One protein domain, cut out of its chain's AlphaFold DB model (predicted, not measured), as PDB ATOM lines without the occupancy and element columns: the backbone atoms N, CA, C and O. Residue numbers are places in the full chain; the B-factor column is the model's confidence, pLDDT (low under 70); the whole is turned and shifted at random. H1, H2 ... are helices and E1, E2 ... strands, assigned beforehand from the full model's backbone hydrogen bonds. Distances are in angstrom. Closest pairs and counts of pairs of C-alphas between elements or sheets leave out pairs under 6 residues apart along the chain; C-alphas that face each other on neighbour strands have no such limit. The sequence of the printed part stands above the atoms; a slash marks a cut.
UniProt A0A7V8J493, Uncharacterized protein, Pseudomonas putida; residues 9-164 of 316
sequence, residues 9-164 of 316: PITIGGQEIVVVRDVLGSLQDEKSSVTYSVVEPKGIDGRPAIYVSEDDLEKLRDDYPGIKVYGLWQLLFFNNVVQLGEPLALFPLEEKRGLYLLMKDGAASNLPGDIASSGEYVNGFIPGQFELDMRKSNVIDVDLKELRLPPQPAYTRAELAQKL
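Overview. This is residues 9 to 164 of the 316 residues of an uncharacterized protein of Pseudomonas putida (UniProt A0A7V8J493). Three small three-stranded sheets meet round a middle made by the short strand E3 and the short helix H2. E2 runs on into E3 and so joins the first two sheets, the hairpins E7, E8, E9 form a third at one end, H3 lies at the opposite end, and a long unnamed stretch, residues 123 to 156, runs round the outside between them. The 156 printed residues hold three helices and nine strands, in the order E1 E2 E3 E4 E5 H1 E6 H2 E7 E8 E9 H3; the class is mixed, with 73 residues, under half, in named elements. The sheets run E1 E2 E6, mixed, and E3 E5 E4 and E7 E8 E9, both antiparallel. The whole is compact and rounded, with a radius of gyration of the C-alphas of 15.5 A and spans of 44 by 38 by 33 A.

Arrangement. E1, residues 9 to 12, and E2, residues 15 to 20, are an antiparallel hairpin, with N 10 and O 17 2.8 A apart. E2 is parallel to E6, residues 68 to 71, with N 18 and O 68 2.9 A apart; this sheet is strongly twisted. E2 runs on into E3, residues 22 to 24, at 57 degrees. E3 is antiparallel to E5, residues 50 to 53, with N 23 and O 51 2.8 A apart. E5 forms an antiparallel hairpin with E4, residues 36 to 40, with N 37 and O 52 2.8 A apart. H1, residues 54 to 63, is on the sheet E1 E2 E6 at a height of 10.2 A. H2, residues 72 to 78, only grazes each of the three sheets. E7, residues 88 to 94, E8, residues 97 to 103, and E9, residues 115 to 122, form a meander, each strand the antiparallel neighbour of the one before; N 91 and O 99 are 2.8 A apart, N 100 and O 119 2.9 A. The closest C-alphas of E3 and E9, those of Leu 24 and Ser 118, are 5.2 A apart. H3, residues 157 to 164, only grazes the sheet E3 E5 E4; the closest C-alphas of E4 and H3, those of Ser 37 and Arg 157, are 5.9 A apart. In H1, H2 and H3 every O i to N i+4 pair is within hydrogen-bond range.

Along the chain. E1 begins at C-alpha 9, (118.929, 132.773, 77.814). E2 measures 15.7 A, H1 14.1 A, E7 17.3 A, E8 19.2 A and E9 20.3 A from first to last C-alpha. H3 ends at C-alpha 164, (98.640, 125.846, 94.642).

Size, cuts and confidence. The two C-alphas farthest apart, those of Arg 135 and Leu 164, are 45.7 A apart. The printed part has no cut. The links E3 to E4, E8 to E9 and E9 to H3 are long; in the last, residues 138 to 139 pair in parallel with residues 89 to 90 of E7. The mean pLDDT of the printed part is 86.7, and residues 26 to 33 and residue 130 are under 70.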
ATOM      1  N   PRO A   9     119.503 133.930  78.480       92.69
ATOM      2  CA  PRO A   9     118.929 132.773  77.814       92.69
ATOM      3  C   PRO A   9     120.020 131.882  77.216       92.69
ATOM      4  O   PRO A   9     120.909 132.349  76.503       92.69
ATOM      5  N   ILE A  10     119.941 130.591  77.516       91.94
ATOM      6  CA  ILE A  10     120.783 129.533  76.965       91.94
ATOM      7  C   ILE A  10     119.894 128.391  76.473       91.94
ATOM      8  O   ILE A  10     118.794 128.168  76.978       91.94
ATOM      9  N   THR A  11     120.360 127.646  75.475       91.19
ATOM     10  CA  THR A  11     119.618 126.499  74.940       91.19
ATOM     11  C   THR A  11     120.153 125.200  75.529       91.19
ATOM     12  O   THR A  11     121.306 124.846  75.294       91.19
ATOM     13  N   ILE A  12     119.305 124.471  76.256       89.19
ATOM     14  CA  ILE A  12     119.611 123.147  76.815       89.19
ATOM     15  C   ILE A  12     118.510 122.179  76.380       89.19
ATOM     16  O   ILE A  12     117.321 122.465  76.525       89.19
ATOM     17  N   GLY A  13     118.889 121.039  75.793       83.62
ATOM     18  CA  GLY A  13     117.927 120.031  75.326       83.62
ATOM     19  C   GLY A  13     116.904 120.552  74.302       83.62
ATOM     20  O   GLY A  13     115.774 120.069  74.267       83.62
ATOM     21  N   GLY A  14     117.268 121.566  73.508       87.00
ATOM     22  CA  GLY A  14     116.383 122.197  72.519       87.00
ATOM     23  C   GLY A  14     115.335 123.158  73.097       87.00
ATOM     24  O   GLY A  14     114.485 123.630  72.348       87.00
ATOM     25  N   GLN A  15     115.376 123.456  74.401       90.88
ATOM     26  CA  GLN A  15     114.541 124.479  75.035       90.88
ATOM     27  C   GLN A  15     115.397 125.679  75.441       90.88
ATOM     28  O   GLN A  15     116.505 125.519  75.953       90.88
ATOM     29  N   GLU A  16     114.866 126.879  75.223       92.88
ATOM     30  CA  GLU A  16     115.453 128.113  75.731       92.88
ATOM     31  C   GLU A  16     115.093 128.272  77.211       92.88
ATOM     32  O   GLU A  16     113.921 128.214  77.595       92.88
ATOM     33  N   ILE A  17     116.117 128.410  78.046       94.00
ATOM     34  CA  ILE A  17     115.991 128.547  79.493       94.00
ATOM     35  C   ILE A  17     116.941 129.624  80.003       94.00
ATOM     36  O   ILE A  17     117.935 129.943  79.361       94.00
ATOM     37  N   VAL A  18     116.674 130.147  81.193       94.75
ATOM     38  CA  VAL A  18     117.603 131.027  81.904       94.75
ATOM     39  C   VAL A  18     118.106 130.298  83.142       94.75
ATOM     40  O   VAL A  18     117.320 129.712  83.885       94.75
ATOM     41  N   VAL A  19     119.415 130.337  83.382       93.56
ATOM     42  CA  VAL A  19     120.001 129.790  84.612       93.56
ATOM     43  C   VAL A  19     120.301 130.930  85.571       93.56
ATOM     44  O   VAL A  19     121.009 131.875  85.220       93.56
ATOM     45  N   VAL A  20     119.742 130.849  86.775       93.94
ATOM     46  CA  VAL A  20     119.924 131.825  87.850       93.94
ATOM     47  C   VAL A  20     120.878 131.279  88.901       93.94
ATOM     48  O   VAL A  20     121.034 130.068  89.069       93.94
ATOM     49  N   ARG A  21     121.525 132.194  89.617       91.12
ATOM     50  CA  ARG A  21     122.327 131.853  90.782       91.12
ATOM     51  C   ARG A  21     121.421 131.345  91.902       91.12
ATOM     52  O   ARG A  21     120.480 132.023  92.304       91.12
ATOM     53  N   ASP A  22     121.752 130.175  92.418       91.88
ATOM     54  CA  ASP A  22     121.140 129.561  93.584       91.88
ATOM     55  C   ASP A  22     122.181 129.315  94.683       91.88
ATOM     56  O   ASP A  22     123.394 129.379  94.467       91.88
ATOM     57  N   VAL A  23     121.684 129.082  95.893       90.31
ATOM     58  CA  VAL A  23     122.473 128.885  97.111       90.31
ATOM     59  C   VAL A  23     121.997 127.641  97.857       90.31
ATOM     60  O   VAL A  23     120.802 127.377  97.954       90.31
ATOM     61  N   LEU A  24     122.941 126.876  98.400       88.94
ATOM     62  CA  LEU A  24     122.725 125.696  99.229       88.94
ATOM     63  C   LEU A  24     123.131 125.959 100.674       88.94
ATOM     64  O   LEU A  24     124.097 126.673 100.951       88.94
ATOM     65  N   GLY A  25     122.472 125.243 101.580       76.06
ATOM     66  CA  GLY A  25     122.907 125.140 102.968       76.06
ATOM     67  C   GLY A  25     122.310 126.206 103.875       76.06
ATOM     68  O   GLY A  25     121.223 126.730 103.631       76.06
ATOM     69  N   SER A  26     123.004 126.461 104.983       66.31
ATOM     70  CA  SER A  26     122.593 127.473 105.953       66.31
ATOM     71  C   SER A  26     122.690 128.855 105.313       66.31
ATOM     72  O   SER A  26     123.788 129.298 104.975       66.31
ATOM     73  N   LEU A  27     121.550 129.538 105.184       67.81
ATOM     74  CA  LEU A  27     121.483 130.972 104.911       67.81
ATOM     75  C   LEU A  27     122.037 131.699 106.151       67.81
ATOM     76  O   LEU A  27     121.277 132.172 106.992       67.81
ATOM     77  N   GLN A  28     123.358 131.676 106.350       51.31
ATOM     78  CA  GLN A  28     123.998 132.361 107.467       51.31
ATOM     79  C   GLN A  28     123.816 133.866 107.281       51.31
ATOM     80  O   GLN A  28     124.502 134.432 106.446       51.31
ATOM     81  N   ASP A  29     122.890 134.472 108.033       47.91
ATOM     82  CA  ASP A  29     122.811 135.891 108.439       47.91
ATOM     83  C   ASP A  29     123.284 136.969 107.432       47.91
ATOM     84  O   ASP A  29     123.703 138.069 107.802       47.91
ATOM     85  N   GLU A  30     123.173 136.716 106.130       50.00
ATOM     86  CA  GLU A  30     123.370 137.729 105.108       50.00
ATOM     87  C   GLU A  30     122.137 138.623 105.110       50.00
ATOM     88  O   GLU A  30     121.134 138.305 104.486       50.00
ATOM     89  N   LYS A  31     122.231 139.717 105.879       48.59
ATOM     90  CA  LYS A  31     121.408 140.938 105.837       48.59
ATOM     91  C   LYS A  31     119.930 140.685 105.520       48.59
ATOM     92  O   LYS A  31     119.553 140.469 104.375       48.59
ATOM     93  N   SER A  32     119.096 140.870 106.538       54.88
ATOM     94  CA  SER A  32     117.626 140.779 106.611       54.88
ATOM     95  C   SER A  32     116.754 141.380 105.481       54.88
ATOM     96  O   SER A  32     115.537 141.436 105.642       54.88
ATOM     97  N   SER A  33     117.308 141.831 104.354       65.38
ATOM     98  CA  SER A  33     116.587 142.370 103.200       65.38
ATOM     99  C   SER A  33     116.360 141.379 102.053       65.38
ATOM    100  O   SER A  33     115.453 141.619 101.265       65.38
ATOM    101  N   VAL A  34     117.152 140.306 101.913       75.50
ATOM    102  CA  VAL A  34     117.029 139.403 100.748       75.50
ATOM    103  C   VAL A  34     116.043 138.274 101.042       75.50
ATOM    104  O   VAL A  34     116.246 137.466 101.949       75.50
ATOM    105  N   THR A  35     114.963 138.207 100.262       85.62
ATOM    106  CA  THR A  35     113.968 137.136 100.382       85.62
ATOM    107  C   THR A  35     114.347 135.969  99.478       85.62
ATOM    108  O   THR A  35     114.579 136.148  98.288       85.62
ATOM    109  N   TYR A  36     114.389 134.759 100.036       87.62
ATOM    110  CA  TYR A  36     114.749 133.547  99.298       87.62
ATOM    111  C   TYR A  36     113.551 132.615  99.091       87.62
ATOM    112  O   TYR A  36     112.828 132.278 100.034       87.62
ATOM    113  N   SER A  37     113.371 132.122  97.872       89.00
ATOM    114  CA  SER A  37     112.428 131.054  97.533       89.00
ATOM    115  C   SER A  37     113.117 129.688  97.592       89.00
ATOM    116  O   SER A  37     114.292 129.562  97.253       89.00
ATOM    117  N   VAL A  38     112.401 128.660  98.054       90.62
ATOM    118  CA  VAL A  38     112.899 127.275  98.021       90.62
ATOM    119  C   VAL A  38     112.596 126.713  96.642       90.62
ATOM    120  O   VAL A  38     111.428 126.510  96.308       90.62
ATOM    121  N   VAL A  39     113.639 126.455  95.858       89.75
ATOM    122  CA  VAL A  39     113.511 125.842  94.529       89.75
ATOM    123  C   VAL A  39     113.461 124.330  94.652       89.75
ATOM    124  O   VAL A  39     112.628 123.678  94.024       89.75
ATOM    125  N   GLU A  40     114.320 123.778  95.503       89.38
ATOM    126  CA  GLU A  40     114.357 122.351  95.764       89.38
ATOM    127  C   GLU A  40     114.478 122.090  97.270       89.38
ATOM    128  O   GLU A  40     115.371 122.641  97.920       89.38
ATOM    129  N   PRO A  41     113.577 121.289  97.868       89.56
ATOM    130  CA  PRO A  41     113.678 120.942  99.277       89.56
ATOM    131  C   PRO A  41     114.883 120.027  99.530       89.56
ATOM    132  O   PRO A  41     115.515 119.521  98.603       89.56
ATOM    133  N   LYS A  42     115.170 119.773 100.810       89.62
ATOM    134  CA  LYS A  42     116.204 118.820 101.224       89.62
ATOM    135  C   LYS A  42     116.011 117.483 100.490       89.62
ATOM    136  O   LYS A  42     114.929 116.896 100.565       89.62
ATOM    137  N   GLY A  43     117.041 117.031  99.780       84.81
ATOM    138  CA  GLY A  43     116.968 115.805  98.986       84.81
ATOM    139  C   GLY A  43     116.984 114.544  99.851       84.81
ATOM    140  O   GLY A  43     117.356 114.563 101.028       84.81
ATOM    141  N   ILE A  44     116.566 113.425  99.254       85.81
ATOM    142  CA  ILE A  44     116.548 112.099  99.903       85.81
ATOM    143  C   ILE A  44     117.976 111.628 100.223       85.81
ATOM    144  O   ILE A  44     118.205 110.950 101.220       85.81
ATOM    145  N   ASP A  45     118.936 112.046  99.401       83.75
ATOM    146  CA  ASP A  45     120.386 111.884  99.557       83.75
ATOM    147  C   ASP A  45     120.979 112.693 100.729       83.75
ATOM    148  O   ASP A  45     122.178 112.627 100.997       83.75
ATOM    149  N   GLY A  46     120.150 113.457 101.444       85.31
ATOM    150  CA  GLY A  46     120.554 114.273 102.579       85.31
ATOM    151  C   GLY A  46     121.049 115.665 102.195       85.31
ATOM    152  O   GLY A  46     121.302 116.451 103.113       85.31
ATOM    153  N   ARG A  47     121.131 115.992 100.893       90.25
ATOM    154  CA  ARG A  47     121.612 117.296 100.414       90.25
ATOM    155  C   ARG A  47     120.792 118.443 101.005       90.25
ATOM    156  O   ARG A  47     119.565 118.306 101.103       90.25
ATOM    157  N   PRO A  48     121.418 119.574 101.376       90.62
ATOM    158  CA  PRO A  48     120.688 120.754 101.815       90.62
ATOM    159  C   PRO A  48     119.675 121.240 100.774       90.62
ATOM    160  O   PRO A  48     119.794 120.952  99.584       90.62
ATOM    161  N   ALA A  49     118.677 121.994 101.231       91.62
ATOM    162  CA  ALA A  49     117.739 122.646 100.324       91.62
ATOM    163  C   ALA A  49     118.453 123.698  99.458       91.62
ATOM    164  O   ALA A  49     119.443 124.300  99.883       91.62
ATOM    165  N   ILE A  50     117.916 123.906  98.255       92.44
ATOM    166  CA  ILE A  50     118.389 124.884  97.280       92.44
ATOM    167  C   ILE A  50     117.454 126.088  97.302       92.44
ATOM    168  O   ILE A  50     116.232 125.963  97.151       92.44
ATOM    169  N   TYR A  51     118.053 127.258  97.459       92.19
ATOM    170  CA  TYR A  51     117.384 128.539  97.577       92.19
ATOM    171  C   TYR A  51     117.767 129.454  96.419       92.19
ATOM    172  O   TYR A  51     118.904 129.438  95.955       92.19
ATOM    173  N   VAL A  52     116.838 130.295  95.981       92.25
ATOM    174  CA  VAL A  52     117.097 131.350  94.992       92.25
ATOM    175  C   VAL A  52     116.538 132.670  95.502       92.25
ATOM    176  O   VAL A  52     115.448 132.699  96.076       92.25
ATOM    177  N   SER A  53     117.286 133.753  95.288       91.06
ATOM    178  CA  SER A  53     116.842 135.119  95.580       91.06
ATOM    179  C   SER A  53     115.577 135.458  94.784       91.06
ATOM    180  O   SER A  53     115.548 135.307  93.561       91.06
ATOM    181  N   GLU A  54     114.520 135.900  95.467       91.00
ATOM    182  CA  GLU A  54     113.283 136.325  94.804       91.00
ATOM    183  C   GLU A  54     113.514 137.565  93.941       91.00
ATOM    184  O   GLU A  54     113.038 137.586  92.812       91.00
ATOM    185  N   ASP A  55     114.334 138.517  94.394       91.50
ATOM    186  CA  ASP A  55     114.666 139.726  93.630       91.50
ATOM    187  C   ASP A  55     115.329 139.393  92.282       91.50
ATOM    188  O   ASP A  55     115.081 140.054  91.274       91.50
ATOM    189  N   ASP A  56     116.185 138.367  92.251       91.31
ATOM    190  CA  ASP A  56     116.846 137.934  91.016       91.31
ATOM    191  C   ASP A  56     115.875 137.178  90.105       91.31
ATOM    192  O   ASP A  56     115.908 137.351  88.888       91.31
ATOM    193  N   LEU A  57     114.979 136.366  90.677       92.38
ATOM    194  CA  LEU A  57     113.921 135.707  89.910       92.38
ATOM    195  C   LEU A  57     112.963 136.717  89.288       92.38
ATOM    196  O   LEU A  57     112.643 136.577  88.112       92.38
ATOM    197  N   GLU A  58     112.520 137.718  90.046       92.75
ATOM    198  CA  GLU A  58     111.607 138.758  89.568       92.75
ATOM    199  C   GLU A  58     112.234 139.555  88.423       92.75
ATOM    200  O   GLU A  58     111.635 139.644  87.353       92.75
ATOM    201  N   LYS A  59     113.489 139.998  88.568       93.25
ATOM    202  CA  LYS A  59     114.211 140.672  87.474       93.25
ATOM    203  C   LYS A  59     114.304 139.813  86.217       93.25
ATOM    204  O   LYS A  59     114.055 140.297  85.122       93.25
ATOM    205  N   LEU A  60     114.623 138.525  86.354       93.56
ATOM    206  CA  LEU A  60     114.702 137.628  85.196       93.56
ATOM    207  C   LEU A  60     113.334 137.363  84.558       93.56
ATOM    208  O   LEU A  60     113.266 137.113  83.357       93.56
ATOM    209  N   ARG A  61     112.252 137.397  85.340       93.00
ATOM    210  CA  ARG A  61     110.878 137.292  84.830       93.00
ATOM    211  C   ARG A  61     110.462 138.550  84.074       93.00
ATOM    212  O   ARG A  61     109.758 138.416  83.074       93.00
ATOM    213  N   ASP A  62     110.919 139.714  84.521       93.50
ATOM    214  CA  ASP A  62     110.698 140.996  83.851       93.50
ATOM    215  C   ASP A  62     111.506 141.097  82.548       93.50
ATOM    216  O   ASP A  62     110.956 141.459  81.507       93.50
ATOM    217  N   ASP A  63     112.786 140.713  82.583       94.44
ATOM    218  CA  ASP A  63     113.686 140.758  81.424       94.44
ATOM    219  C   ASP A  63     113.325 139.701  80.364       94.44
ATOM    220  O   ASP A  63     113.430 139.950  79.160       94.44
ATOM    221  N   TYR A  64     112.891 138.511  80.799       94.12
ATOM    222  CA  TYR A  64     112.618 137.358  79.935       94.12
ATOM    223  C   TYR A  64     111.262 136.699  80.255       94.12
ATOM    224  O   TYR A  64     111.202 135.568  80.764       94.12
ATOM    225  N   PRO A  65     110.138 137.368  79.935       92.00
ATOM    226  CA  PRO A  65     108.812 136.871  80.269       92.00
ATOM    227  C   PRO A  65     108.505 135.552  79.550       92.00
ATOM    228  O   PRO A  65     108.686 135.406  78.344       92.00
ATOM    229  N   GLY A  66     108.000 134.571  80.304       89.44
ATOM    230  CA  GLY A  66     107.598 133.261  79.781       89.44
ATOM    231  C   GLY A  66     108.733 132.242  79.602       89.44
ATOM    232  O   GLY A  66     108.442 131.067  79.366       89.44
ATOM    233  N   ILE A  67     110.000 132.638  79.773       94.38
ATOM    234  CA  ILE A  67     111.135 131.706  79.737       94.38
ATOM    235  C   ILE A  67     111.272 131.001  81.090       94.38
ATOM    236  O   ILE A  67     111.145 131.608  82.154       94.38
ATOM    237  N   LYS A  68     111.528 129.689  81.082       94.31
ATOM    238  CA  LYS A  68     111.722 128.925  82.323       94.31
ATOM    239  C   LYS A  68     113.072 129.275  82.944       94.31
ATOM    240  O   LYS A  68     114.089 129.272  82.255       94.31
ATOM    241  N   VAL A  69     113.066 129.529  84.250       94.75
ATOM    242  CA  VAL A  69     114.281 129.819  85.019       94.75
ATOM    243  C   VAL A  69     114.616 128.608  85.882       94.75
ATOM    244  O   VAL A  69     113.718 128.042  86.502       94.75
ATOM    245  N   TYR A  70     115.883 128.209  85.918       95.06
ATOM    246  CA  TYR A  70     116.387 127.092  86.719       95.06
ATOM    247  C   TYR A  70     117.576 127.543  87.566       95.06
ATOM    248  O   TYR A  70     118.360 128.377  87.117       95.06
ATOM    249  N   GLY A  71     117.716 126.993  88.772       93.81
ATOM    250  CA  GLY A  71     118.922 127.200  89.577       93.81
ATOM    251  C   GLY A  71     120.128 126.493  88.954       93.81
ATOM    252  O   GLY A  71     119.973 125.448  88.313       93.81
ATOM    253  N   LEU A  72     121.329 127.049  89.113       93.19
ATOM    254  CA  LEU A  72     122.548 126.401  88.637       93.19
ATOM    255  C   LEU A  72     122.787 125.080  89.372       93.19
ATOM    256  O   LEU A  72     122.888 124.036  88.734       93.19
ATOM    257  N   TRP A  73     122.884 125.104  90.697       93.69
ATOM    258  CA  TRP A  73     123.092 123.905  91.494       93.69
ATOM    259  C   TRP A  73     121.958 122.908  91.305       93.69
ATOM    260  O   TRP A  73     122.225 121.716  91.173       93.69
ATOM    261  N   GLN A  74     120.716 123.387  91.198       93.88
ATOM    262  CA  GLN A  74     119.570 122.552  90.841       93.88
ATOM    263  C   GLN A  74     119.834 121.758  89.548       93.88
ATOM    264  O   GLN A  74     119.620 120.545  89.492       93.88
ATOM    265  N   LEU A  75     120.333 122.428  88.507       93.56
ATOM    266  CA  LEU A  75     120.670 121.810  87.227       93.56
ATOM    267  C   LEU A  75     121.849 120.831  87.353       93.56
ATOM    268  O   LEU A  75     121.783 119.721  86.821       93.56
ATOM    269  N   LEU A  76     122.912 121.213  88.063       92.88
ATOM    270  CA  LEU A  76     124.120 120.396  88.219       92.88
ATOM    271  C   LEU A  76     123.858 119.114  89.022       92.88
ATOM    272  O   LEU A  76     124.292 118.034  88.611       92.88
ATOM    273  N   PHE A  77     123.112 119.207  90.126       92.38
ATOM    274  CA  PHE A  77     122.735 118.047  90.936       92.38
ATOM    275  C   PHE A  77     121.760 117.129  90.206       92.38
ATOM    276  O   PHE A  77     121.916 115.914  90.274       92.38
ATOM    277  N   PHE A  78     120.794 117.676  89.462       92.94
ATOM    278  CA  PHE A  78     119.864 116.858  88.678       92.94
ATOM    279  C   PHE A  78     120.579 115.991  87.629       92.94
ATOM    280  O   PHE A  78     120.149 114.874  87.344       92.94
ATOM    281  N   ASN A  79     121.685 116.491  87.076       91.94
ATOM    282  CA  ASN A  79     122.490 115.784  86.082       91.94
ATOM    283  C   ASN A  79     123.641 114.963  86.686       91.94
ATOM    284  O   ASN A  79     124.399 114.359  85.934       91.94
ATOM    285  N   ASN A  80     123.770 114.908  88.018       90.19
ATOM    286  CA  ASN A  80     124.850 114.209  88.727       90.19
ATOM    287  C   ASN A  80     126.268 114.616  88.273       90.19
ATOM    288  O   ASN A  80     127.176 113.789  88.268       90.19
ATOM    289  N   VAL A  81     126.467 115.884  87.887       90.69
ATOM    290  CA  VAL A  81     127.779 116.376  87.407       90.69
ATOM    291  C   VAL A  81     128.652 116.891  88.556       90.69
ATOM    292  O   VAL A  81     129.854 117.092  88.404       90.69
ATOM    293  N   VAL A  82     128.060 117.089  89.734       89.38
ATOM    294  CA  VAL A  82     128.771 117.554  90.928       89.38
ATOM    295  C   VAL A  82     129.645 116.425  91.481       89.38
ATOM    296  O   VAL A  82     129.144 115.475  92.081       89.38
ATOM    297  N   GLN A  83     130.959 116.543  91.293       86.69
ATOM    298  CA  GLN A  83     131.945 115.609  91.836       86.69
ATOM    299  C   GLN A  83     132.351 116.034  93.251       86.69
ATOM    300  O   GLN A  83     133.140 116.961  93.447       86.69
ATOM    301  N   LEU A  84     131.788 115.347  94.243       86.69
ATOM    302  CA  LEU A  84     132.181 115.482  95.645       86.69
ATOM    303  C   LEU A  84     133.457 114.670  95.926       86.69
ATOM    304  O   LEU A  84     133.906 113.902  95.075       86.69
ATOM    305  N   GLY A  85     134.053 114.862  97.102       84.56
ATOM    306  CA  GLY A  85     135.239 114.116  97.541       84.56
ATOM    307  C   GLY A  85     136.410 114.974  97.988       84.56
ATOM    308  O   GLY A  85     137.288 114.466  98.669       84.56
ATOM    309  N   GLU A  86     136.381 116.268  97.692       88.50
ATOM    310  CA  GLU A  86     137.319 117.252  98.230       88.50
ATOM    311  C   GLU A  86     136.579 118.231  99.154       88.50
ATOM    312  O   GLU A  86     135.357 118.374  99.043       88.50
ATOM    313  N   PRO A  87     137.285 118.941 100.053       88.44
ATOM    314  CA  PRO A  87     136.692 119.971 100.911       88.44
ATOM    315  C   PRO A  87     135.960 121.081 100.146       88.44
ATOM    316  O   PRO A  87     135.085 121.754 100.697       88.44
ATOM    317  N   LEU A  88     136.350 121.288  98.886       90.12
ATOM    318  CA  LEU A  88     135.890 122.368  98.031       90.12
ATOM    319  C   LEU A  88     135.615 121.838  96.621       90.12
ATOM    320  O   LEU A  88     136.494 121.239  95.997       90.12
ATOM    321  N   ALA A  89     134.422 122.120  96.100       91.50
ATOM    322  CA  ALA A  89     134.096 121.934  94.688       91.50
ATOM    323  C   ALA A  89     133.840 123.296  94.032       91.50
ATOM    324  O   ALA A  89     133.111 124.122  94.581       91.50
ATOM    325  N   LEU A  90     134.440 123.541  92.869       91.81
ATOM    326  CA  LEU A  90     134.372 124.809  92.146       91.81
ATOM    327  C   LEU A  90     133.638 124.644  90.820       91.81
ATOM    328  O   LEU A  90     133.915 123.726  90.054       91.81
ATOM    329  N   PHE A  91     132.756 125.589  90.518       92.44
ATOM    330  CA  PHE A  91     132.150 125.772  89.207       92.44
ATOM    331  C   PHE A  91     132.640 127.100  88.605       92.44
ATOM    332  O   PHE A  91     132.143 128.170  88.986       92.44
ATOM    333  N   PRO A  92     133.638 127.068  87.705       90.50
ATOM    334  CA  PRO A  92     134.202 128.275  87.124       90.50
ATOM    335  C   PRO A  92     133.247 128.897  86.101       90.50
ATOM    336  O   PRO A  92     132.819 128.244  85.154       90.50
ATOM    337  N   LEU A  93     132.943 130.182  86.284       88.31
ATOM    338  CA  LEU A  93     132.218 130.995  85.297       88.31
ATOM    339  C   LEU A  93     133.200 131.776  84.414       88.31
ATOM    340  O   LEU A  93     132.996 131.917  83.213       88.31
ATOM    341  N   GLU A  94     134.282 132.265  85.024       86.12
ATOM    342  CA  GLU A  94     135.405 132.968  84.404       86.12
ATOM    343  C   GLU A  94     136.719 132.492  85.062       86.12
ATOM    344  O   GLU A  94     136.699 131.825  86.098       86.12
ATOM    345  N   GLU A  95     137.886 132.870  84.523       83.00
ATOM    346  CA  GLU A  95     139.197 132.384  85.010       83.00
ATOM    347  C   GLU A  95     139.435 132.582  86.517       83.00
ATOM    348  O   GLU A  95     140.110 131.777  87.154       83.00
ATOM    349  N   LYS A  96     138.899 133.660  87.102       85.38
ATOM    350  CA  LYS A  96     139.085 133.999  88.523       85.38
ATOM    351  C   LYS A  96     137.775 134.192  89.282       85.38
ATOM    352  O   LYS A  96     137.788 134.726  90.391       85.38
ATOM    353  N   ARG A  97     136.652 133.791  88.692       88.94
ATOM    354  CA  ARG A  97     135.322 134.009  89.256       88.94
ATOM    355  C   ARG A  97     134.437 132.804  88.997       88.94
ATOM    356  O   ARG A  97     134.420 132.254  87.901       88.94
ATOM    357  N   GLY A  98     133.664 132.417  89.993       90.94
ATOM    358  CA  GLY A  98     132.758 131.293  89.857       90.94
ATOM    359  C   GLY A  98     132.013 131.027  91.144       90.94
ATOM    360  O   GLY A  98     132.023 131.835  92.072       90.94
ATOM    361  N   LEU A  99     131.359 129.879  91.186       91.44
ATOM    362  CA  LEU A  99     130.590 129.440  92.338       91.44
ATOM    363  C   LEU A  99     131.305 128.270  93.007       91.44
ATOM    364  O   LEU A  99     132.059 127.546  92.359       91.44
ATOM    365  N   TYR A 100     131.107 128.102  94.307       91.94
ATOM    366  CA  TYR A 100     131.728 127.024  95.065       91.94
ATOM    367  C   TYR A 100     130.723 126.303  95.957       91.94
ATOM    368  O   TYR A 100     129.735 126.894  96.396       91.94
ATOM    369  N   LEU A 101     131.032 125.043  96.256       91.56
ATOM    370  CA  LEU A 101     130.440 124.258  97.332       91.56
ATOM    371  C   LEU A 101     131.503 123.978  98.376       91.56
ATOM    372  O   LEU A 101     132.587 123.494  98.050       91.56
ATOM    373  N   LEU A 102     131.165 124.264  99.624       90.19
ATOM    374  CA  LEU A 102     132.003 123.995 100.773       90.19
ATOM    375  C   LEU A 102     131.453 122.801 101.548       90.19
ATOM    376  O   LEU A 102     130.284 122.794 101.949       90.19
ATOM    377  N   MET A 103     132.317 121.828 101.815       89.88
ATOM    378  CA  MET A 103     132.002 120.697 102.679       89.88
ATOM    379  C   MET A 103     132.157 121.070 104.157       89.88
ATOM    380  O   MET A 103     132.958 121.925 104.545       89.88
ATOM    381  N   LYS A 104     131.368 120.421 105.007       86.50
ATOM    382  CA  LYS A 104     131.361 120.624 106.451       86.50
ATOM    383  C   LYS A 104     132.726 120.286 107.046       86.50
ATOM    384  O   LYS A 104     133.375 119.323 106.647       86.50
ATOM    385  N   ASP A 105     133.153 121.126 107.986       79.81
ATOM    386  CA  ASP A 105     134.429 121.018 108.700       79.81
ATOM    387  C   ASP A 105     135.668 121.014 107.780       79.81
ATOM    388  O   ASP A 105     136.753 120.619 108.201       79.81
ATOM    389  N   GLY A 106     135.524 121.451 106.518       71.50
ATOM    390  CA  GLY A 106     136.610 121.424 105.534       71.50
ATOM    391  C   GLY A 106     137.119 120.011 105.240       71.50
ATOM    392  O   GLY A 106     138.270 119.847 104.836       71.50
ATOM    393  N   ALA A 107     136.294 118.987 105.472       74.94
ATOM    394  CA  ALA A 107     136.664 117.597 105.267       74.94
ATOM    395  C   ALA A 107     136.297 117.120 103.856       74.94
ATOM    396  O   ALA A 107     135.230 117.426 103.323       74.94
ATOM    397  N   ALA A 108     137.179 116.308 103.273       80.62
ATOM    398  CA  ALA A 108     136.894 115.529 102.079       80.62
ATOM    399  C   ALA A 108     135.761 114.534 102.377       80.62
ATOM    400  O   ALA A 108     135.935 113.597 103.158       80.62
ATOM    401  N   SER A 109     134.595 114.740 101.767       84.25
ATOM    402  CA  SER A 109     133.462 113.820 101.865       84.25
ATOM    403  C   SER A 109     132.790 113.650 100.509       84.25
ATOM    404  O   SER A 109     132.673 114.590  99.725       84.25
ATOM    405  N   ASN A 110     132.330 112.429 100.246       86.25
ATOM    406  CA  ASN A 110     131.541 112.087  99.063       86.25
ATOM    407  C   ASN A 110     130.028 112.186  99.322       86.25
ATOM    408  O   ASN A 110     129.236 111.918  98.421       86.25
ATOM    409  N   LEU A 111     129.613 112.506 100.552       87.88
ATOM    410  CA  LEU A 111     128.208 112.524 100.944       87.88
ATOM    411  C   LEU A 111     127.592 113.906 100.668       87.88
ATOM    412  O   LEU A 111     128.043 114.892 101.247       87.88
ATOM    413  N   PRO A 112     126.509 114.005  99.868       87.44
ATOM    414  CA  PRO A 112     125.824 115.279  99.622       87.44
ATOM    415  C   PRO A 112     125.287 115.952 100.893       87.44
ATOM    416  O   PRO A 112     125.142 117.171 100.943       87.44
ATOM    417  N   GLY A 113     124.995 115.173 101.939       86.88
ATOM    418  CA  GLY A 113     124.555 115.695 103.234       86.88
ATOM    419  C   GLY A 113     125.621 116.466 104.016       86.88
ATOM    420  O   GLY A 113     125.264 117.215 104.923       86.88
ATOM    421  N   ASP A 114     126.895 116.330 103.641       89.25
ATOM    422  CA  ASP A 114     128.007 117.040 104.275       89.25
ATOM    423  C   ASP A 114     128.282 118.402 103.620       89.25
ATOM    424  O   ASP A 114     129.229 119.080 103.996       89.25
ATOM    425  N   ILE A 115     127.463 118.845 102.662       89.50
ATOM    426  CA  ILE A 115     127.565 120.196 102.099       89.50
ATOM    427  C   ILE A 115     127.144 121.211 103.174       89.50
ATOM    428  O   ILE A 115     126.010 121.191 103.657       89.50
ATOM    429  N   ALA A 116     128.051 122.117 103.541       88.12
ATOM    430  CA  ALA A 116     127.804 123.144 104.553       88.12
ATOM    431  C   ALA A 116     127.164 124.400 103.957       88.12
ATOM    432  O   ALA A 116     126.164 124.905 104.482       88.12
ATOM    433  N   SER A 117     127.742 124.907 102.870       88.00
ATOM    434  CA  SER A 117     127.280 126.118 102.197       88.00
ATOM    435  C   SER A 117     127.745 126.169 100.744       88.00
ATOM    436  O   SER A 117     128.648 125.442 100.326       88.00
ATOM    437  N   SER A 118     127.132 127.061  99.976       90.50
ATOM    438  CA  SER A 118     127.629 127.475  98.667       90.50
ATOM    439  C   SER A 118     127.798 128.985  98.615       90.50
ATOM    440  O   SER A 118     127.071 129.702  99.299       90.50
ATOM    441  N   GLY A 119     128.658 129.475  97.733       88.56
ATOM    442  CA  GLY A 119     128.799 130.909  97.514       88.56
ATOM    443  C   GLY A 119     129.516 131.237  96.217       88.56
ATOM    444  O   GLY A 119     129.717 130.379  95.358       88.56
ATOM    445  N   GLU A 120     129.905 132.500  96.082       89.31
ATOM    446  CA  GLU A 120     130.715 132.989  94.972       89.31
ATOM    447  C   GLU A 120     132.152 133.223  95.433       89.31
ATOM    448  O   GLU A 120     132.393 133.798  96.496       89.31
ATOM    449  N   TYR A 121     133.111 132.807  94.609       89.44
ATOM    450  CA  TYR A 121     134.497 133.223  94.756       89.44
ATOM    451  C   TYR A 121     134.822 134.280  93.703       89.44
ATOM    452  O   TYR A 121     134.410 134.191  92.543       89.44
ATOM    453  N   VAL A 122     135.578 135.297  94.111       87.75
ATOM    454  CA  VAL A 122     135.950 136.427  93.255       87.75
ATOM    455  C   VAL A 122     137.448 136.647  93.363       87.75
ATOM    456  O   VAL A 122     138.014 136.624  94.453       87.75
ATOM    457  N   ASN A 123     138.105 136.848  92.222       84.88
ATOM    458  CA  ASN A 123     139.558 136.978  92.109       84.88
ATOM    459  C   ASN A 123     140.345 135.781  92.674       84.88
ATOM    460  O   ASN A 123     141.493 135.944  93.079       84.88
ATOM    461  N   GLY A 124     139.746 134.586  92.681       80.69
ATOM    462  CA  GLY A 124     140.350 133.397  93.286       80.69
ATOM    463  C   GLY A 124     140.382 133.429  94.818       80.69
ATOM    464  O   GLY A 124     141.267 132.820  95.412       80.69
ATOM    465  N   PHE A 125     139.440 134.131  95.459       83.88
ATOM    466  CA  PHE A 125     139.282 134.152  96.916       83.88
ATOM    467  C   PHE A 125     137.852 133.797  97.335       83.88
ATOM    468  O   PHE A 125     136.890 134.273  96.730       83.88
ATOM    469  N   ILE A 126     137.729 132.985  98.391       84.94
ATOM    470  CA  ILE A 126     136.461 132.680  99.066       84.94
ATOM    471  C   ILE A 126     136.357 133.564 100.314       84.94
ATOM    472  O   ILE A 126     137.254 133.522 101.164       84.94
ATOM    473  N   PRO A 127     135.292 134.373 100.453       79.38
ATOM    474  CA  PRO A 127     135.096 135.203 101.634       79.38
ATOM    475  C   PRO A 127     135.104 134.375 102.927       79.38
ATOM    476  O   PRO A 127     134.399 133.377 103.046       79.38
ATOM    477  N   GLY A 128     135.906 134.795 103.906       74.88
ATOM    478  CA  GLY A 128     135.942 134.181 105.238       74.88
ATOM    479  C   GLY A 128     136.714 132.862 105.351       74.88
ATOM    480  O   GLY A 128     136.844 132.364 106.465       74.88
ATOM    481  N   GLN A 129     137.266 132.314 104.260       75.50
ATOM    482  CA  GLN A 129     138.016 131.048 104.282       75.50
ATOM    483  C   GLN A 129     139.372 131.163 103.583       75.50
ATOM    484  O   GLN A 129     139.562 130.727 102.450       75.50
ATOM    485  N   PHE A 130     140.335 131.756 104.291       67.31
ATOM    486  CA  PHE A 130     141.686 132.022 103.782       67.31
ATOM    487  C   PHE A 130     142.609 130.793 103.768       67.31
ATOM    488  O   PHE A 130     143.659 130.833 103.133       67.31
ATOM    489  N   GLU A 131     142.240 129.719 104.469       72.62
ATOM    490  CA  GLU A 131     143.071 128.516 104.623       72.62
ATOM    491  C   GLU A 131     142.836 127.465 103.522       72.62
ATOM    492  O   GLU A 131     143.606 126.511 103.404       72.62
ATOM    493  N   LEU A 132     141.796 127.631 102.698       76.56
ATOM    494  CA  LEU A 132     141.467 126.683 101.636       76.56
ATOM    495  C   LEU A 132     142.310 126.914 100.378       76.56
ATOM    496  O   LEU A 132     142.317 127.998  99.794       76.56
ATOM    497  N   ASP A 133     142.966 125.852  99.910       78.00
ATOM    498  CA  ASP A 133     143.716 125.857  98.655       78.00
ATOM    499  C   ASP A 133     142.802 125.500  97.474       78.00
ATOM    500  O   ASP A 133     142.424 124.342  97.282       78.00
ATOM    501  N   MET A 134     142.489 126.488  96.631       81.44
ATOM    502  CA  MET A 134     141.677 126.284  95.424       81.44
ATOM    503  C   MET A 134     142.308 125.314  94.424       81.44
ATOM    504  O   MET A 134     141.597 124.728  93.613       81.44
ATOM    505  N   ARG A 135     143.631 125.108  94.459       82.00
ATOM    506  CA  ARG A 135     144.308 124.189  93.530       82.00
ATOM    507  C   ARG A 135     144.018 122.722  93.829       82.00
ATOM    508  O   ARG A 135     144.205 121.891  92.949       82.00
ATOM    509  N   LYS A 136     143.579 122.416  95.051       81.44
ATOM    510  CA  LYS A 136     143.190 121.069  95.491       81.44
ATOM    511  C   LYS A 136     141.681 120.840  95.419       81.44
ATOM    512  O   LYS A 136     141.180 119.887  95.995       81.44
ATOM    513  N   SER A 137     140.950 121.737  94.762       84.88
ATOM    514  CA  SER A 137     139.502 121.630  94.637       84.88
ATOM    515  C   SER A 137     139.095 120.770  93.446       84.88
ATOM    516  O   SER A 137     139.787 120.717  92.426       84.88
ATOM    517  N   ASN A 138     137.923 120.149  93.559       88.50
ATOM    518  CA  ASN A 138     137.288 119.494  92.424       88.50
ATOM    519  C   ASN A 138     136.664 120.553  91.517       88.50
ATOM    520  O   ASN A 138     135.728 121.246  91.916       88.50
ATOM    521  N   VAL A 139     137.163 120.673  90.290       90.50
ATOM    522  CA  VAL A 139     136.601 121.587  89.291       90.50
ATOM    523  C   VAL A 139     135.522 120.858  88.498       90.50
ATOM    524  O   VAL A 139     135.788 119.855  87.840       90.50
ATOM    525  N   ILE A 140     134.300 121.372  88.566       90.25
ATOM    526  CA  ILE A 140     133.139 120.851  87.851       90.25
ATOM    527  C   ILE A 140     133.197 121.377  86.412       90.25
ATOM    528  O   ILE A 140     133.038 122.576  86.184       90.25
ATOM    529  N   ASP A 141     133.407 120.477  85.452       87.38
ATOM    530  CA  ASP A 141     133.303 120.769  84.019       87.38
ATOM    531  C   ASP A 141     131.997 120.194  83.464       87.38
ATOM    532  O   ASP A 141     131.591 119.084  83.813       87.38
ATOM    533  N   VAL A 142     131.305 120.975  82.636       85.81
ATOM    534  CA  VAL A 142     129.944 120.676  82.179       85.81
ATOM    535  C   VAL A 142     129.831 120.941  80.687       85.81
ATOM    536  O   VAL A 142     130.067 122.060  80.223       85.81
ATOM    537  N   ASP A 143     129.376 119.933  79.942       86.19
ATOM    538  CA  ASP A 143     128.939 120.115  78.560       86.19
ATOM    539  C   ASP A 143     127.436 120.441  78.511       86.19
ATOM    540  O   ASP A 143     126.580 119.637  78.889       86.19
ATOM    541  N   LEU A 144     127.106 121.623  77.982       83.12
ATOM    542  CA  LEU A 144     125.733 122.089  77.756       83.12
ATOM    543  C   LEU A 144     124.889 121.113  76.925       83.12
ATOM    544  O   LEU A 144     123.665 121.095  77.063       83.12
ATOM    545  N   LYS A 145     125.519 120.314  76.057       85.19
ATOM    546  CA  LYS A 145     124.817 119.355  75.191       85.19
ATOM    547  C   LYS A 145     124.326 118.117  75.933       85.19
ATOM    548  O   LYS A 145     123.360 117.500  75.491       85.19
ATOM    549  N   GLU A 146     124.979 117.758  77.031       87.62
ATOM    550  CA  GLU A 146     124.662 116.556  77.809       87.62
ATOM    551  C   GLU A 146     123.658 116.839  78.933       87.62
ATOM    552  O   GLU A 146     123.031 115.917  79.465       87.62
ATOM    553  N   LEU A 147     123.454 118.117  79.260       89.38
ATOM    554  CA  LEU A 147     122.554 118.547  80.318       89.38
ATOM    555  C   LEU A 147     121.077 118.296  79.985       89.38
ATOM    556  O   LEU A 147     120.568 118.600  78.904       89.38
ATOM    557  N   ARG A 148     120.358 117.798  80.991       92.31
ATOM    558  CA  ARG A 148     118.906 117.623  81.011       92.31
ATOM    559  C   ARG A 148     118.268 118.615  81.972       92.31
ATOM    560  O   ARG A 148     118.838 118.965  83.002       92.31
ATOM    561  N   LEU A 149     117.051 119.036  81.646       93.31
ATOM    562  CA  LEU A 149     116.308 119.993  82.457       93.31
ATOM    563  C   LEU A 149     115.606 119.301  83.637       93.31
ATOM    564  O   LEU A 149     114.931 118.289  83.418       93.31
ATOM    565  N   PRO A 150     115.691 119.863  84.857       92.50
ATOM    566  CA  PRO A 150     114.888 119.420  85.987       92.50
ATOM    567  C   PRO A 150     113.380 119.535  85.696       92.50
ATOM    568  O   PRO A 150     112.946 120.407  84.931       92.50
ATOM    569  N   PRO A 151     112.537 118.698  86.332       90.19
ATOM    570  CA  PRO A 151     111.095 118.691  86.082       90.19
ATOM    571  C   PRO A 151     110.395 119.969  86.562       90.19
ATOM    572  O   PRO A 151     109.356 120.342  86.015       90.19
ATOM    573  N   GLN A 152     110.938 120.631  87.584       90.19
ATOM    574  CA  GLN A 152     110.366 121.842  88.167       90.19
ATOM    575  C   GLN A 152     111.335 123.014  87.982       90.19
ATOM    576  O   GLN A 152     112.478 122.906  88.419       90.19
ATOM    577  N   PRO A 153     110.920 124.113  87.333       93.06
ATOM    578  CA  PRO A 153     111.711 125.338  87.310       93.06
ATOM    579  C   PRO A 153     111.669 126.039  88.674       93.06
ATOM    580  O   PRO A 153     110.838 125.723  89.528       93.06
ATOM    581  N   ALA A 154     112.549 127.018  88.849       92.75
ATOM    582  CA  ALA A 154     112.530 127.918  89.987       92.75
ATOM    583  C   ALA A 154     111.290 128.821  89.922       92.75
ATOM    584  O   ALA A 154     111.028 129.467  88.901       92.75
ATOM    585  N   TYR A 155     110.536 128.846  91.017       91.12
ATOM    586  CA  TYR A 155     109.339 129.661  91.175       91.12
ATOM    587  C   TYR A 155     109.479 130.562  92.395       91.12
ATOM    588  O   TYR A 155     110.000 130.133  93.427       91.12
ATOM    589  N   THR A 156     108.939 131.774  92.311       90.06
ATOM    590  CA  THR A 156     108.802 132.633  93.494       90.06
ATOM    591  C   THR A 156     107.742 132.068  94.445       90.06
ATOM    592  O   THR A 156     106.865 131.286  94.053       90.06
ATOM    593  N   ARG A 157     107.757 132.474  95.721       87.31
ATOM    594  CA  ARG A 157     106.716 132.071  96.686       87.31
ATOM    595  C   ARG A 157     105.324 132.498  96.224       87.31
ATOM    596  O   ARG A 157     104.358 131.758  96.428       87.31
ATOM    597  N   ALA A 158     105.216 133.661  95.582       88.19
ATOM    598  CA  ALA A 158     103.966 134.153  95.016       88.19
ATOM    599  C   ALA A 158     103.468 133.257  93.870       88.19
ATOM    600  O   ALA A 158     102.299 132.864  93.875       88.19
ATOM    601  N   GLU A 159     104.346 132.869  92.940       88.56
ATOM    602  CA  GLU A 159     104.023 131.946  91.842       88.56
ATOM    603  C   GLU A 159     103.600 130.567  92.371       88.56
ATOM    604  O   GLU A 159     102.574 130.023  91.950       88.56
ATOM    605  N   LEU A 160     104.328 130.020  93.353       87.38
ATOM    606  CA  LEU A 160     103.971 128.756  94.005       87.38
ATOM    607  C   LEU A 160     102.609 128.841  94.697       87.38
ATOM    608  O   LEU A 160     101.771 127.953  94.526       87.38
ATOM    609  N   ALA A 161     102.347 129.917  95.441       87.94
ATOM    610  CA  ALA A 161     101.066 130.122  96.105       87.94
ATOM    611  C   ALA A 161      99.914 130.238  95.097       87.94
ATOM    612  O   ALA A 161      98.840 129.673  95.314       87.94
ATOM    613  N   GLN A 162     100.125 130.933  93.977       89.69
ATOM    614  CA  GLN A 162      99.140 131.027  92.901       89.69
ATOM    615  C   GLN A 162      98.885 129.669  92.243       89.69
ATOM    616  O   GLN A 162      97.724 129.293  92.064       89.69
ATOM    617  N   LYS A 163      99.940 128.900  91.958       88.12
ATOM    618  CA  LYS A 163      99.835 127.545  91.408       88.12
ATOM    619  C   LYS A 163      99.044 126.626  92.340       88.12
ATOM    620  O   LYS A 163      98.082 125.997  91.903       88.12
ATOM    621  N   LEU A 164      99.364 126.626  93.634       88.31
ATOM    622  CA  LEU A 164      98.640 125.846  94.642       88.31
ATOM    623  C   LEU A 164      97.171 126.274  94.757       88.31
ATOM    624  O   LEU A 164      96.285 125.423  94.835       88.31
TER     625      LEU A 164